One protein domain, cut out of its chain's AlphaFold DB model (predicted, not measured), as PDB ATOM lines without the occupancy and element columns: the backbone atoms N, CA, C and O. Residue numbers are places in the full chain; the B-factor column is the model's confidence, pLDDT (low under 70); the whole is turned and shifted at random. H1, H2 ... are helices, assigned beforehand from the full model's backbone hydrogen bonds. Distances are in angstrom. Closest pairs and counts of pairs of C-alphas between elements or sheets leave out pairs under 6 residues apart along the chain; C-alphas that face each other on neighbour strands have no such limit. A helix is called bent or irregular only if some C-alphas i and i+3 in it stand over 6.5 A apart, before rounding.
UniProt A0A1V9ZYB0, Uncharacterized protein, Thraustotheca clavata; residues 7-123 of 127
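AT A GLANCE: This is residues 7 to 123 of the 127 residues of an uncharacterized protein of Thraustotheca clavata (UniProt A0A1V9ZYB0). A long helical arm, residues 7 to 33 of H1, sticks out from a compact head made of H1b, H2, the bent H3 and H4. This arm makes the length: the spans are 74 by 29 by 23 A, and 37 by 26 by 20 A without it. The printed part has 117 residues with four named helices, in the order H1, H2, H3, H4, and no named strand; the class is all helix. It is only just extended, close to loose, with a radius of gyration of the C-alphas of 20.5 A.

HOW THE PARTS SIT: Look first at H1, residues 7 to 56, assigned as one helix by its hydrogen bonds but bent: C-alphas 40 and 43 are 6.6 A apart, and its arms H1a, 7 to 40, and H1b, 43 to 56, stand at 53 degrees. H1b touches H2, residues 61 to 69, the closest C-alphas being Ala 49 and Leu 65, 6.8 A. H2 touches H4, residues 112 to 121, at Ser 66 and Ala 117, their closest C-alphas, 4.1 A. H3, residues 85 to 107, likewise assigned as one helix, is bent, with C-alphas 92 and 95 7.1 A apart; its arms are H3a, 85 to 92, and H3b, 95 to 107. H3b touches H4, closest at C-alphas Ala 100 and Leu 116, 6.9 A. Every O i to N i+4 pair is within hydrogen-bond range in H1b, H2, H3a, H3b and H4; in H1a, 28 of 30.

IN THESE COORDINATES: Find C-alpha 7 at (69.094, 72.611, 133.241); H1a runs 49.1 A from there. H4 ends at C-alpha 121, (111.984, 107.720, 152.789).

THE WHOLE: The printed part has no cut; the link from H2 to H3 is long, 15 residues. No printed residue is under 70 in pLDDT.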
ATOM      1  N   SER A   7      69.767  71.377 132.815       83.00
ATOM      2  CA  SER A   7      69.094  72.611 133.241       83.00
ATOM      3  C   SER A   7      69.858  73.342 134.345       83.00
ATOM      4  O   SER A   7      70.057  74.551 134.263       83.00
ATOM      5  N   THR A   8      70.368  72.607 135.333       81.88
ATOM      6  CA  THR A   8      71.160  73.174 136.429       81.88
ATOM      7  C   THR A   8      72.508  73.690 135.920       81.88
ATOM      8  O   THR A   8      72.937  74.776 136.303       81.88
ATOM      9  N   LYS A   9      73.153  72.970 134.992       82.00
ATOM     10  CA  LYS A   9      74.381  73.436 134.323       82.00
ATOM     11  C   LYS A   9      74.144  74.737 133.543       82.00
ATOM     12  O   LYS A   9      74.949  75.656 133.658       82.00
ATOM     13  N   ARG A  10      73.032  74.850 132.805       83.50
ATOM     14  CA  ARG A  10      72.657  76.081 132.080       83.50
ATOM     15  C   ARG A  10      72.406  77.260 133.022       83.50
ATOM     16  O   ARG A  10      72.955  78.327 132.784       83.50
ATOM     17  N   ALA A  11      71.683  77.044 134.120       84.75
ATOM     18  CA  ALA A  11      71.431  78.085 135.118       84.75
ATOM     19  C   ALA A  11      72.724  78.603 135.780       84.75
ATOM     20  O   ALA A  11      72.853  79.795 136.060       84.75
ATOM     21  N   ILE A  12      73.713  77.727 136.005       83.81
ATOM     22  CA  ILE A  12      75.040  78.130 136.503       83.81
ATOM     23  C   ILE A  12      75.761  79.007 135.473       83.81
ATOM     24  O   ILE A  12      76.305  80.049 135.842       83.81
ATOM     25  N   VAL A  13      75.752  78.612 134.195       84.44
ATOM     26  CA  VAL A  13      76.382  79.382 133.110       84.44
ATOM     27  C   VAL A  13      75.729  80.753 132.958       84.44
ATOM     28  O   VAL A  13      76.446  81.748 132.923       84.44
ATOM     29  N   GLU A  14      74.397  80.833 132.952       85.31
ATOM     30  CA  GLU A  14      73.677  82.113 132.925       85.31
ATOM     31  C   GLU A  14      74.053  82.992 134.115       85.31
ATOM     32  O   GLU A  14      74.420  84.147 133.930       85.31
ATOM     33  N   LYS A  15      74.073  82.444 135.334       86.56
ATOM     34  CA  LYS A  15      74.461  83.203 136.532       86.56
ATOM     35  C   LYS A  15      75.891  83.748 136.447       86.56
ATOM     36  O   LYS A  15      76.164  84.848 136.930       86.56
ATOM     37  N   VAL A  16      76.821  82.989 135.867       82.00
ATOM     38  CA  VAL A  16      78.201  83.446 135.633       82.00
ATOM     39  C   VAL A  16      78.237  84.527 134.554       82.00
ATOM     40  O   VAL A  16      78.855  85.560 134.783       82.00
ATOM     41  N   GLN A  17      77.537  84.343 133.435       82.88
ATOM     42  CA  GLN A  17      77.484  85.322 132.347       82.88
ATOM     43  C   GLN A  17      76.830  86.638 132.771       82.88
ATOM     44  O   GLN A  17      77.329  87.702 132.423       82.88
ATOM     45  N   THR A  18      75.741  86.592 133.538       83.81
ATOM     46  CA  THR A  18      75.078  87.793 134.060       83.81
ATOM     47  C   THR A  18      75.986  88.542 135.022       83.81
ATOM     48  O   THR A  18      76.124  89.752 134.894       83.81
ATOM     49  N   ARG A  19      76.658  87.836 135.939       77.81
ATOM     50  CA  ARG A  19      77.636  88.447 136.848       77.81
ATOM     51  C   ARG A  19      78.816  89.051 136.093       77.81
ATOM     52  O   ARG A  19      79.200  90.167 136.407       77.81
ATOM     53  N   TYR A  20      79.340  88.347 135.091       77.44
ATOM     54  CA  TYR A  20      80.413  88.863 134.247       77.44
ATOM     55  C   TYR A  20      79.967  90.142 133.537       77.44
ATOM     56  O   TYR A  20      80.596  91.170 133.715       77.44
ATOM     57  N   LYS A  21      78.822  90.132 132.843       80.00
ATOM     58  CA  LYS A  21      78.269  91.322 132.168       80.00
ATOM     59  C   LYS A  21      77.998  92.487 133.119       80.00
ATOM     60  O   LYS A  21      78.151  93.637 132.729       80.00
ATOM     61  N   GLN A  22      77.567  92.195 134.345       80.38
ATOM     62  CA  GLN A  22      77.369  93.214 135.370       80.38
ATOM     63  C   GLN A  22      78.693  93.804 135.843       80.38
ATOM     64  O   GLN A  22      78.721  94.996 136.096       80.38
ATOM     65  N   GLN A  23      79.756  93.002 135.954       80.19
ATOM     66  CA  GLN A  23      81.087  93.443 136.384       80.19
ATOM     67  C   GLN A  23      81.896  94.099 135.263       80.19
ATOM     68  O   GLN A  23      82.674  94.995 135.550       80.19
ATOM     69  N   ASP A  24      81.685  93.712 134.007       81.06
ATOM     70  CA  ASP A  24      82.449  94.167 132.838       81.06
ATOM     71  C   ASP A  24      82.432  95.697 132.699       81.06
ATOM     72  O   ASP A  24      83.473  96.325 132.548       81.06
ATOM     73  N   ALA A  25      81.262  96.324 132.868       78.38
ATOM     74  CA  ALA A  25      81.141  97.782 132.823       78.38
ATOM     75  C   ALA A  25      81.850  98.489 133.994       78.38
ATOM     76  O   ALA A  25      82.355  99.594 133.813       78.38
ATOM     77  N   TYR A  26      81.897  97.869 135.182       78.25
ATOM     78  CA  TYR A  26      82.665  98.408 136.310       78.25
ATOM     79  C   TYR A  26      84.163  98.247 136.070       78.25
ATOM     80  O   TYR A  26      84.890  99.209 136.240       78.25
ATOM     81  N   LEU A  27      84.609  97.086 135.585       78.06
ATOM     82  CA  LEU A  27      86.017  96.832 135.276       78.06
ATOM     83  C   LEU A  27      86.543  97.774 134.189       78.06
ATOM     84  O   LEU A  27      87.648  98.286 134.315       78.06
ATOM     85  N   LEU A  28      85.754  98.036 133.143       81.50
ATOM     86  CA  LEU A  28      86.111  99.009 132.107       81.50
ATOM     87  C   LEU A  28      86.192 100.430 132.668       81.50
ATOM     88  O   LEU A  28      87.128 101.157 132.358       81.50
ATOM     89  N   ARG A  29      85.244 100.818 133.526       81.25
ATOM     90  CA  ARG A  29      85.269 102.130 134.173       81.25
ATOM     91  C   ARG A  29      86.455 102.281 135.126       81.25
ATOM     92  O   ARG A  29      87.040 103.359 135.174       81.25
ATOM     93  N   ASP A  30      86.779 101.243 135.887       81.31
ATOM     94  CA  ASP A  30      87.920 101.238 136.799       81.31
ATOM     95  C   ASP A  30      89.220 101.342 135.989       81.31
ATOM     96  O   ASP A  30      90.044 102.196 136.285       81.31
ATOM     97  N   LEU A  31      89.343 100.607 134.875       83.44
ATOM     98  CA  LEU A  31      90.468 100.745 133.941       83.44
ATOM     99  C   LEU A  31      90.604 102.164 133.378       83.44
ATOM    100  O   LEU A  31      91.710 102.700 133.349       83.44
ATOM    101  N   ASP A  32      89.501 102.778 132.942       83.81
ATOM    102  CA  ASP A  32      89.513 104.157 132.443       83.81
ATOM    103  C   ASP A  32      89.899 105.147 133.552       83.81
ATOM    104  O   ASP A  32      90.621 106.109 133.299       83.81
ATOM    105  N   THR A  33      89.441 104.903 134.782       83.81
ATOM    106  CA  THR A  33      89.730 105.754 135.946       83.81
ATOM    107  C   THR A  33      91.199 105.659 136.345       83.81
ATOM    108  O   THR A  33      91.842 106.693 136.523       83.81
ATOM    109  N   ASP A  34      91.746 104.447 136.421       85.31
ATOM    110  CA  ASP A  34      93.152 104.198 136.736       85.31
ATOM    111  C   ASP A  34      94.054 104.762 135.631       85.31
ATOM    112  O   ASP A  34      95.058 105.414 135.914       85.31
ATOM    113  N   TYR A  35      93.676 104.580 134.360       85.69
ATOM    114  CA  TYR A  35      94.394 105.162 133.228       85.69
ATOM    115  C   TYR A  35      94.410 106.691 133.297       85.69
ATOM    116  O   TYR A  35      95.474 107.306 133.188       85.69
ATOM    117  N   ASP A  36      93.252 107.314 133.522       88.25
ATOM    118  CA  ASP A  36      93.149 108.764 133.663       88.25
ATOM    119  C   ASP A  36      93.972 109.273 134.847       88.25
ATOM    120  O   ASP A  36      94.649 110.296 134.732       88.25
ATOM    121  N   TYR A  37      93.943 108.558 135.971       87.75
ATOM    122  CA  TYR A  37      94.734 108.877 137.151       87.75
ATOM    123  C   TYR A  37      96.237 108.805 136.857       87.75
ATOM    124  O   TYR A  37      96.971 109.753 137.152       87.75
ATOM    125  N   ILE A  38      96.694 107.733 136.205       89.19
ATOM    126  CA  ILE A  38      98.097 107.573 135.814       89.19
ATOM    127  C   ILE A  38      98.519 108.718 134.896       89.19
ATOM    128  O   ILE A  38      99.489 109.412 135.188       89.19
ATOM    129  N   VAL A  39      97.786 108.956 133.811       90.31
ATOM    130  CA  VAL A  39      98.193 109.923 132.782       90.31
ATOM    131  C   VAL A  39      98.109 111.363 133.283       90.31
ATOM    132  O   VAL A  39      98.982 112.174 132.981       90.31
ATOM    133  N   LYS A  40      97.060 111.718 134.032       90.00
ATOM    134  CA  LYS A  40      96.807 113.118 134.413       90.00
ATOM    135  C   LYS A  40      97.477 113.512 135.722       90.00
ATOM    136  O   LYS A  40      97.794 114.688 135.888       90.00
ATOM    137  N   ALA A  41      97.656 112.573 136.650       90.25
ATOM    138  CA  ALA A  41      98.165 112.871 137.984       90.25
ATOM    139  C   ALA A  41      99.564 112.288 138.219       90.25
ATOM    140  O   ALA A  41     100.460 113.016 138.648       90.25
ATOM    141  N   LEU A  42      99.774 111.002 137.918       92.25
ATOM    142  CA  LEU A  42     101.023 110.308 138.250       92.25
ATOM    143  C   LEU A  42     102.176 110.642 137.297       92.25
ATOM    144  O   LEU A  42     103.274 110.970 137.748       92.25
ATOM    145  N   ASP A  43     101.929 110.549 135.992       92.50
ATOM    146  CA  ASP A  43     102.941 110.639 134.938       92.50
ATOM    147  C   ASP A  43     103.727 111.962 134.953       92.50
ATOM    148  O   ASP A  43     104.957 111.900 134.890       92.50
ATOM    149  N   PRO A  44     103.110 113.148 135.154       94.94
ATOM    150  CA  PRO A  44     103.866 114.396 135.249       94.94
ATOM    151  C   PRO A  44     104.864 114.406 136.414       94.94
ATOM    152  O   PRO A  44     105.986 114.888 136.269       94.94
ATOM    153  N   ILE A  45     104.479 113.845 137.566       95.38
ATOM    154  CA  ILE A  45     105.326 113.790 138.767       95.38
ATOM    155  C   ILE A  45     106.456 112.777 138.570       95.38
ATOM    156  O   ILE A  45     107.610 113.059 138.897       95.38
ATOM    157  N   PHE A  46     106.137 111.602 138.025       93.31
ATOM    158  CA  PHE A  46     107.123 110.557 137.755       93.31
ATOM    159  C   PHE A  46     108.132 110.962 136.692       93.31
ATOM    160  O   PHE A  46     109.322 110.696 136.864       93.31
ATOM    161  N   SER A  47     107.675 111.615 135.627       94.81
ATOM    162  CA  SER A  47     108.545 112.127 134.572       94.81
ATOM    163  C   SER A  47     109.541 113.140 135.134       94.81
ATOM    164  O   SER A  47     110.746 112.977 134.948       94.81
ATOM    165  N   GLU A  48     109.071 114.107 135.929       96.44
ATOM    166  CA  GLU A  48     109.938 115.101 136.577       96.44
ATOM    167  C   GLU A  48     110.961 114.440 137.522       96.44
ATOM    168  O   GLU A  48     112.158 114.743 137.488       96.44
ATOM    169  N   ALA A  49     110.510 113.488 138.342       95.88
ATOM    170  CA  ALA A  49     111.369 112.750 139.262       95.88
ATOM    171  C   ALA A  49     112.426 111.903 138.528       95.88
ATOM    172  O   ALA A  49     113.596 111.876 138.928       95.88
ATOM    173  N   LEU A  50     112.038 111.232 137.439       95.94
ATOM    174  CA  LEU A  50     112.938 110.431 136.615       95.94
ATOM    175  C   LEU A  50     113.989 111.309 135.935       95.94
ATOM    176  O   LEU A  50     115.175 110.979 135.979       95.94
ATOM    177  N   GLU A  51     113.579 112.430 135.346       96.44
ATOM    178  CA  GLU A  51     114.491 113.401 134.745       96.44
ATOM    179  C   GLU A  51     115.517 113.902 135.765       96.44
ATOM    180  O   GLU A  51     116.721 113.854 135.498       96.44
ATOM    181  N   ALA A  52     115.073 114.291 136.964       95.88
ATOM    182  CA  ALA A  52     115.959 114.746 138.030       95.88
ATOM    183  C   ALA A  52     116.974 113.662 138.434       95.88
ATOM    184  O   ALA A  52     118.184 113.911 138.480       95.88
ATOM    185  N   VAL A  53     116.520 112.431 138.672       96.25
ATOM    186  CA  VAL A  53     117.411 111.320 139.044       96.25
ATOM    187  C   VAL A  53     118.404 110.990 137.936       96.25
ATOM    188  O   VAL A  53     119.568 110.702 138.223       96.25
ATOM    189  N   MET A  54     117.984 111.034 136.674       96.06
ATOM    190  CA  MET A  54     118.855 110.734 135.538       96.06
ATOM    191  C   MET A  54     119.848 111.862 135.242       96.06
ATOM    192  O   MET A  54     120.957 111.582 134.782       96.06
ATOM    193  N   LEU A  55     119.489 113.110 135.548       94.88
ATOM    194  CA  LEU A  55     120.362 114.275 135.424       94.88
ATOM    195  C   LEU A  55     121.448 114.293 136.505       94.88
ATOM    196  O   LEU A  55     122.635 114.436 136.203       94.88
ATOM    197  N   TYR A  56     121.052 114.154 137.771       95.19
ATOM    198  CA  TYR A  56     121.967 114.296 138.908       95.19
ATOM    199  C   TYR A  56     122.680 112.997 139.279       95.19
ATOM    200  O   TYR A  56     123.762 113.041 139.867       95.19
ATOM    201  N   LYS A  57     122.102 111.850 138.908       95.75
ATOM    202  CA  LYS A  57     122.628 110.501 139.148       95.75
ATOM    203  C   LYS A  57     123.076 110.281 140.599       95.75
ATOM    204  O   LYS A  57     124.237 109.933 140.811       95.75
ATOM    205  N   PRO A  58     122.221 110.522 141.605       96.25
ATOM    206  CA  PRO A  58     122.574 110.322 143.012       96.25
ATOM    207  C   PRO A  58     123.055 108.889 143.310       96.25
ATOM    208  O   PRO A  58     122.544 107.918 142.764       96.25
ATOM    209  N   GLU A  59     124.016 108.724 144.223       94.06
ATOM    210  CA  GLU A  59     124.399 107.392 144.728       94.06
ATOM    211  C   GLU A  59     123.260 106.727 145.529       94.06
ATOM    212  O   GLU A  59     123.085 105.507 145.443       94.06
ATOM    213  N   GLN A  60     122.495 107.531 146.281       94.12
ATOM    214  CA  GLN A  60     121.333 107.120 147.080       94.12
ATOM    215  C   GLN A  60     120.045 107.624 146.418       94.12
ATOM    216  O   GLN A  60     119.630 108.764 146.630       94.12
ATOM    217  N   VAL A  61     119.435 106.785 145.580       95.62
ATOM    218  CA  VAL A  61     118.300 107.186 144.733       95.62
ATOM    219  C   VAL A  61     117.045 107.438 145.558       95.62
ATOM    220  O   VAL A  61     116.398 108.464 145.364       95.62
ATOM    221  N   ALA A  62     116.728 106.554 146.507       95.56
ATOM    222  CA  ALA A  62     115.536 106.697 147.340       95.56
ATOM    223  C   ALA A  62     115.594 107.970 148.205       95.56
ATOM    224  O   ALA A  62     114.643 108.745 148.225       95.56
ATOM    225  N   LEU A  63     116.737 108.252 148.840       95.44
ATOM    226  CA  LEU A  63     116.907 109.486 149.616       95.44
ATOM    227  C   LEU A  63     116.746 110.735 148.744       95.44
ATOM    228  O   LEU A  63     116.030 111.663 149.117       95.44
ATOM    229  N   PHE A  64     117.388 110.746 147.575       97.00
ATOM    230  CA  PHE A  64     117.281 111.860 146.639       97.00
ATOM    231  C   PHE A  64     115.829 112.094 146.212       97.00
ATOM    232  O   PHE A  64     115.363 113.227 146.248       97.00
ATOM    233  N   LEU A  65     115.109 111.034 145.834       97.00
ATOM    234  CA  LEU A  65     113.715 111.119 145.396       97.00
ATOM    235  C   LEU A  65     112.781 111.578 146.515       97.00
ATOM    236  O   LEU A  65     111.934 112.434 146.271       97.00
ATOM    237  N   SER A  66     112.971 111.072 147.737       97.25
ATOM    238  CA  SER A  66     112.226 111.521 148.919       97.25
ATOM    239  C   SER A  66     112.360 113.033 149.114       97.25
ATOM    240  O   SER A  66     111.366 113.761 149.146       97.25
ATOM    241  N   GLN A  67     113.598 113.530 149.139       97.00
ATOM    242  CA  GLN A  67     113.881 114.953 149.334       97.00
ATOM    243  C   GLN A  67     113.426 115.813 148.151       97.00
ATOM    244  O   GLN A  67     112.941 116.926 148.349       97.00
ATOM    245  N   PHE A  68     113.567 115.310 146.924       97.19
ATOM    246  CA  PHE A  68     113.120 115.993 145.714       97.19
ATOM    247  C   PHE A  68     111.605 116.218 145.738       97.19
ATOM    248  O   PHE A  68     111.140 117.344 145.570       97.19
ATOM    249  N   LEU A  69     110.838 115.166 146.025       97.00
ATOM    250  CA  LEU A  69     109.378 115.226 146.065       97.00
ATOM    251  C   LEU A  69     108.852 116.031 147.255       97.00
ATOM    252  O   LEU A  69     107.840 116.716 147.118       97.00
ATOM    253  N   ALA A  70     109.567 116.006 148.382       96.31
ATOM    254  CA  ALA A  70     109.281 116.844 149.544       96.31
ATOM    255  C   ALA A  70     109.697 118.320 149.364       96.31
ATOM    256  O   ALA A  70     109.371 119.149 150.213       96.31
ATOM    257  N   GLY A  71     110.439 118.666 148.304       95.62
ATOM    258  CA  GLY A  71     110.963 120.020 148.089       95.62
ATOM    259  C   GLY A  71     112.079 120.426 149.062       95.62
ATOM    260  O   GLY A  71     112.302 121.615 149.279       95.62
ATOM    261  N   THR A  72     112.776 119.458 149.663       95.94
ATOM    262  CA  THR A  72     113.830 119.662 150.678       95.94
ATOM    263  C   THR A  72     115.234 119.297 150.183       95.94
ATOM    264  O   THR A  72     116.187 119.283 150.964       95.94
ATOM    265  N   LEU A  73     115.373 118.995 148.888       95.50
ATOM    266  CA  LEU A  73     116.626 118.568 148.272       95.50
ATOM    267  C   LEU A  73     117.697 119.666 148.297       95.50
ATOM    268  O   LEU A  73     117.522 120.745 147.734       95.50
ATOM    269  N   ASP A  74     118.853 119.327 148.864       93.44
ATOM    270  CA  ASP A  74     120.063 120.145 148.832       93.44
ATOM    271  C   ASP A  74     121.075 119.542 147.848       93.44
ATOM    272  O   ASP A  74     121.749 118.550 148.144       93.44
ATOM    273  N   LEU A  75     121.176 120.146 146.660       91.88
ATOM    274  CA  LEU A  75     122.022 119.660 145.566       91.88
ATOM    275  C   LEU A  75     123.520 119.660 145.899       91.88
ATOM    276  O   LEU A  75     124.259 118.877 145.297       91.88
ATOM    277  N   GLU A  76     123.977 120.480 146.848       92.44
ATOM    278  CA  GLU A  76     125.389 120.517 147.253       92.44
ATOM    279  C   GLU A  76     125.793 119.256 148.025       92.44
ATOM    280  O   GLU A  76     126.956 118.846 148.005       92.44
ATOM    281  N   LYS A  77     124.822 118.596 148.665       90.31
ATOM    282  CA  LYS A  77     125.026 117.363 149.439       90.31
ATOM    283  C   LYS A  77     124.821 116.094 148.614       90.31
ATOM    284  O   LYS A  77     125.081 114.993 149.107       90.31
ATOM    285  N   VAL A  78     124.373 116.216 147.364       92.19
ATOM    286  CA  VAL A  78     124.104 115.061 146.505       92.19
ATOM    287  C   VAL A  78     125.408 114.491 145.970       92.19
ATOM    288  O   VAL A  78     126.053 115.033 145.070       92.19
ATOM    289  N   LYS A  79     125.766 113.319 146.485       93.81
ATOM    290  CA  LYS A  79     126.882 112.541 145.965       93.81
ATOM    291  C   LYS A  79     126.466 111.828 144.681       93.81
ATOM    292  O   LYS A  79     125.461 111.116 144.667       93.81
ATOM    293  N   ARG A  80     127.223 112.036 143.603       94.00
ATOM    294  CA  ARG A  80     126.885 111.547 142.258       94.00
ATOM    295  C   ARG A  80     127.581 110.232 141.934       94.00
ATOM    296  O   ARG A  80     128.735 110.015 142.288       94.00
ATOM    297  N   SER A  81     126.874 109.382 141.209       94.50
ATOM    298  CA  SER A  81     127.350 108.110 140.700       94.50
ATOM    299  C   SER A  81     128.185 108.293 139.434       94.50
ATOM    300  O   SER A  81     127.793 108.992 138.497       94.50
ATOM    301  N   ASN A  82     129.293 107.558 139.366       93.44
ATOM    302  CA  ASN A  82     130.163 107.491 138.188       93.44
ATOM    303  C   ASN A  82     129.760 106.386 137.195       93.44
ATOM    304  O   ASN A  82     130.448 106.170 136.199       93.44
ATOM    305  N   LEU A  83     128.674 105.649 137.457       93.50
ATOM    306  CA  LEU A  83     128.209 104.577 136.574       93.50
ATOM    307  C   LEU A  83     127.794 105.128 135.204       93.50
ATOM    308  O   LEU A  83     127.276 106.238 135.108       93.50
ATOM    309  N   GLN A  84     127.949 104.345 134.136       95.38
ATOM    310  CA  GLN A  84     127.370 104.688 132.833       95.38
ATOM    311  C   GLN A  84     125.842 104.812 132.953       95.38
ATOM    312  O   GLN A  84     125.222 104.044 133.679       95.38
ATOM    313  N   THR A  85     125.226 105.758 132.237       92.69
ATOM    314  CA  THR A  85     123.800 106.113 132.384       92.69
ATOM    315  C   THR A  85     122.843 104.924 132.283       92.69
ATOM    316  O   THR A  85     121.999 104.766 133.158       92.69
ATOM    317  N   GLN A  86     123.006 104.053 131.283       94.00
ATOM    318  CA  GLN A  86     122.160 102.863 131.140       94.00
ATOM    319  C   GLN A  86     122.304 101.920 132.342       94.00
ATOM    320  O   GLN A  86     121.319 101.518 132.950       94.00
ATOM    321  N   PHE A  87     123.546 101.628 132.737       95.56
ATOM    322  CA  PHE A  87     123.828 100.746 133.866       95.56
ATOM    323  C   PHE A  87     123.373 101.341 135.204       95.56
ATOM    324  O   PHE A  87     122.923 100.619 136.088       95.56
ATOM    325  N   TYR A  88     123.462 102.663 135.350       95.81
ATOM    326  CA  TYR A  88     122.906 103.392 136.483       95.81
ATOM    327  C   TYR A  88     121.386 103.221 136.544       95.81
ATOM    328  O   TYR A  88     120.870 102.802 137.577       95.81
ATOM    329  N   PHE A  89     120.682 103.469 135.438       95.81
ATOM    330  CA  PHE A  89     119.233 103.302 135.379       95.81
ATOM    331  C   PHE A  89     118.817 101.877 135.747       95.81
ATOM    332  O   PHE A  89     118.020 101.682 136.664       95.81
ATOM    333  N   ASP A  90     119.417 100.885 135.087       95.06
ATOM    334  CA  ASP A  90     119.078  99.475 135.272       95.06
ATOM    335  C   ASP A  90     119.334  98.997 136.705       95.06
ATOM    336  O   ASP A  90     118.533  98.248 137.254       95.06
ATOM    337  N   ARG A  91     120.438  99.439 137.320       93.31
ATOM    338  CA  ARG A  91     120.863  98.966 138.643       93.31
ATOM    339  C   ARG A  91     120.235  99.728 139.808       93.31
ATOM    340  O   ARG A  91     120.151  99.173 140.899       93.31
ATOM    341  N   LYS A  92     119.913 101.009 139.627       93.56
ATOM    342  CA  LYS A  92     119.590 101.918 140.740       93.56
ATOM    343  C   LYS A  92     118.225 102.585 140.640       93.56
ATOM    344  O   LYS A  92     117.680 102.955 141.671       93.56
ATOM    345  N   VAL A  93     117.680 102.753 139.437       94.94
ATOM    346  CA  VAL A  93     116.482 103.581 139.218       94.94
ATOM    347  C   VAL A  93     115.274 102.740 138.831       94.94
ATOM    348  O   VAL A  93     114.195 102.944 139.373       94.94
ATOM    349  N   ARG A  94     115.443 101.775 137.920       94.38
ATOM    350  CA  ARG A  94     114.328 101.017 137.333       94.38
ATOM    351  C   ARG A  94     113.427 100.381 138.390       94.38
ATOM    352  O   ARG A  94     112.219 100.574 138.347       94.38
ATOM    353  N   GLU A  95     114.013  99.618 139.307       92.62
ATOM    354  CA  GLU A  95     113.245  98.846 140.288       92.62
ATOM    355  C   GLU A  95     112.507  99.756 141.274       92.62
ATOM    356  O   GLU A  95     111.307  99.598 141.480       92.62
ATOM    357  N   VAL A  96     113.199 100.756 141.833       93.00
ATOM    358  CA  VAL A  96     112.608 101.649 142.836       93.00
ATOM    359  C   VAL A  96     111.488 102.511 142.241       93.00
ATOM    360  O   VAL A  96     110.480 102.742 142.904       93.00
ATOM    361  N   MET A  97     111.627 102.929 140.977       94.38
ATOM    362  CA  MET A  97     110.590 103.678 140.267       94.38
ATOM    363  C   MET A  97     109.388 102.794 139.927       94.38
ATOM    364  O   MET A  97     108.262 103.212 140.172       94.38
ATOM    365  N   ALA A  98     109.604 101.569 139.437       93.31
ATOM    366  CA  ALA A  98     108.512 100.641 139.140       93.31
ATOM    367  C   ALA A  98     107.667 100.342 140.390       93.31
ATOM    368  O   ALA A  98     106.449 100.488 140.360       93.31
ATOM    369  N   LEU A  99     108.316 100.041 141.520       94.38
ATOM    370  CA  LEU A  99     107.621  99.790 142.786       94.38
ATOM    371  C   LEU A  99     106.830 101.007 143.280       94.38
ATOM    372  O   LEU A  99     105.752 100.856 143.854       94.38
ATOM    373  N   ALA A 100     107.368 102.209 143.083       94.75
ATOM    374  CA  ALA A 100     106.690 103.437 143.462       94.75
ATOM    375  C   ALA A 100     105.459 103.703 142.575       94.75
ATOM    376  O   ALA A 100     104.419 104.113 143.098       94.75
ATOM    377  N   MET A 101     105.539 103.427 141.266       93.19
ATOM    378  CA  MET A 101     104.386 103.512 140.357       93.19
ATOM    379  C   MET A 101     103.301 102.524 140.775       93.19
ATOM    380  O   MET A 101     102.174 102.947 141.027       93.19
ATOM    381  N   ASP A 102     103.655 101.248 140.942       92.00
ATOM    382  CA  ASP A 102     102.716 100.190 141.330       92.00
ATOM    383  C   ASP A 102     102.009 100.530 142.647       92.00
ATOM    384  O   ASP A 102     100.784 100.459 142.745       92.00
ATOM    385  N   SER A 103     102.766 100.977 143.653       93.69
ATOM    386  CA  SER A 103     102.203 101.356 144.950       93.69
ATOM    387  C   SER A 103     101.266 102.559 144.853       93.69
ATOM    388  O   SER A 103     100.275 102.612 145.576       93.69
ATOM    389  N   THR A 104     101.566 103.525 143.984       93.75
ATOM    390  CA  THR A 104     100.744 104.733 143.834       93.75
ATOM    391  C   THR A 104      99.456 104.450 143.075       93.75
ATOM    392  O   THR A 104      98.410 104.986 143.433       93.75
ATOM    393  N   VAL A 105      99.518 103.595 142.052       90.44
ATOM    394  CA  VAL A 105      98.329 103.119 141.336       90.44
ATOM    395  C   VAL A 105      97.463 102.273 142.260       90.44
ATOM    396  O   VAL A 105      96.255 102.409 142.246       90.44
ATOM    397  N   GLN A 106      98.047 101.441 143.119       89.75
ATOM    398  CA  GLN A 106      97.254 100.633 144.041       89.75
ATOM    399  C   GLN A 106      96.532 101.477 145.108       89.75
ATOM    400  O   GLN A 106      95.356 101.242 145.387       89.75
ATOM    401  N   GLU A 107      97.230 102.430 145.725       91.56
ATOM    402  CA  GLU A 107      96.724 103.196 146.876       91.56
ATOM    403  C   GLU A 107      95.868 104.409 146.476       91.56
ATOM    404  O   GLU A 107      95.097 104.905 147.297       91.56
ATOM    405  N   HIS A 108      95.991 104.901 145.237       90.12
ATOM    406  CA  HIS A 108      95.287 106.094 144.745       90.12
ATOM    407  C   HIS A 108      95.352 107.312 145.703       90.12
ATOM    408  O   HIS A 108      94.313 107.890 146.052       90.12
ATOM    409  N   PRO A 109      96.546 107.728 146.172       93.75
ATOM    410  CA  PRO A 109      96.671 108.863 147.078       93.75
ATOM    411  C   PRO A 109      96.204 110.169 146.423       93.75
ATOM    412  O   PRO A 109      96.481 110.457 145.263       93.75
ATOM    413  N   THR A 110      95.548 111.017 147.210       91.12
ATOM    414  CA  THR A 110      95.149 112.364 146.773       91.12
ATOM    415  C   THR A 110      96.342 113.311 146.653       91.12
ATOM    416  O   THR A 110      96.391 114.117 145.727       91.12
ATOM    417  N   ASP A 111      97.320 113.194 147.558       94.56
ATOM    418  CA  ASP A 111      98.607 113.887 147.481       94.56
ATOM    419  C   ASP A 111      99.715 112.904 147.086       94.56
ATOM    420  O   ASP A 111     100.363 112.267 147.920       94.56
ATOM    421  N   ILE A 112      99.914 112.777 145.774       94.88
ATOM    422  CA  ILE A 112     100.903 111.872 145.185       94.88
ATOM    423  C   ILE A 112     102.328 112.248 145.605       94.88
ATOM    424  O   ILE A 112     103.138 111.360 145.866       94.88
ATOM    425  N   ARG A 113     102.658 113.545 145.697       95.94
ATOM    426  CA  ARG A 113     104.021 113.978 146.045       95.94
ATOM    427  C   ARG A 113     104.356 113.617 147.483       95.94
ATOM    428  O   ARG A 113     105.415 113.037 147.717       95.94
ATOM    429  N   ALA A 114     103.458 113.911 148.421       96.25
ATOM    430  CA  ALA A 114     103.656 113.555 149.823       96.25
ATOM    431  C   ALA A 114     103.718 112.034 150.012       96.25
ATOM    432  O   ALA A 114     104.597 111.536 150.718       96.25
ATOM    433  N   PHE A 115     102.834 111.293 149.335       97.06
ATOM    434  CA  PHE A 115     102.842 109.832 149.359       97.06
ATOM    435  C   PHE A 115     104.170 109.258 148.858       97.06
ATOM    436  O   PHE A 115     104.779 108.428 149.531       97.06
ATOM    437  N   LEU A 116     104.644 109.713 147.697       96.44
ATOM    438  CA  LEU A 116     105.891 109.227 147.117       96.44
ATOM    439  C   LEU A 116     107.108 109.624 147.961       96.44
ATOM    440  O   LEU A 116     108.020 108.814 148.118       96.44
ATOM    441  N   ALA A 117     107.124 110.827 148.542       96.88
ATOM    442  CA  ALA A 117     108.200 111.244 149.437       96.88
ATOM    443  C   ALA A 117     108.347 110.277 150.627       96.88
ATOM    444  O   ALA A 117     109.430 109.738 150.859       96.88
ATOM    445  N   ASP A 118     107.240 109.971 151.311       96.81
ATOM    446  CA  ASP A 118     107.199 108.995 152.409       96.81
ATOM    447  C   ASP A 118     107.520 107.563 151.931       96.81
ATOM    448  O   ASP A 118     108.240 106.810 152.595       96.81
ATOM    449  N   PHE A 119     107.046 107.184 150.740       96.31
ATOM    450  CA  PHE A 119     107.349 105.889 150.130       96.31
ATOM    451  C   PHE A 119     108.857 105.676 149.956       96.31
ATOM    452  O   PHE A 119     109.365 104.592 150.279       96.31
ATOM    453  N   PHE A 120     109.567 106.682 149.441       96.38
ATOM    454  CA  PHE A 120     111.007 106.606 149.224       96.38
ATOM    455  C   PHE A 120     111.797 106.739 150.528       96.38
ATOM    456  O   PHE A 120     112.787 106.028 150.695       96.38
ATOM    457  N   ASP A 121     111.343 107.564 151.476       95.25
ATOM    458  CA  ASP A 121     111.984 107.720 152.789       95.25
ATOM    459  C   ASP A 121     112.093 106.380 153.535       95.25
ATOM    460  O   ASP A 121     113.172 105.952 153.954       95.25
ATOM    461  N   LYS A 122     111.000 105.607 153.547       93.44
ATOM    462  CA  LYS A 122     110.959 104.255 154.137       93.44
ATOM    463  C   LYS A 122     111.920 103.255 153.484       93.44
ATOM    464  O   LYS A 122     112.128 102.167 154.023       93.44
ATOM    465  N   ARG A 123     112.486 103.584 152.322       90.75
ATOM    466  CA  ARG A 123     113.298 102.688 151.485       90.75
ATOM    467  C   ARG A 123     114.736 103.165 151.287       90.75
ATOM    468  O   ARG A 123     115.477 102.510 150.557       90.75
TER     469      ARG A 123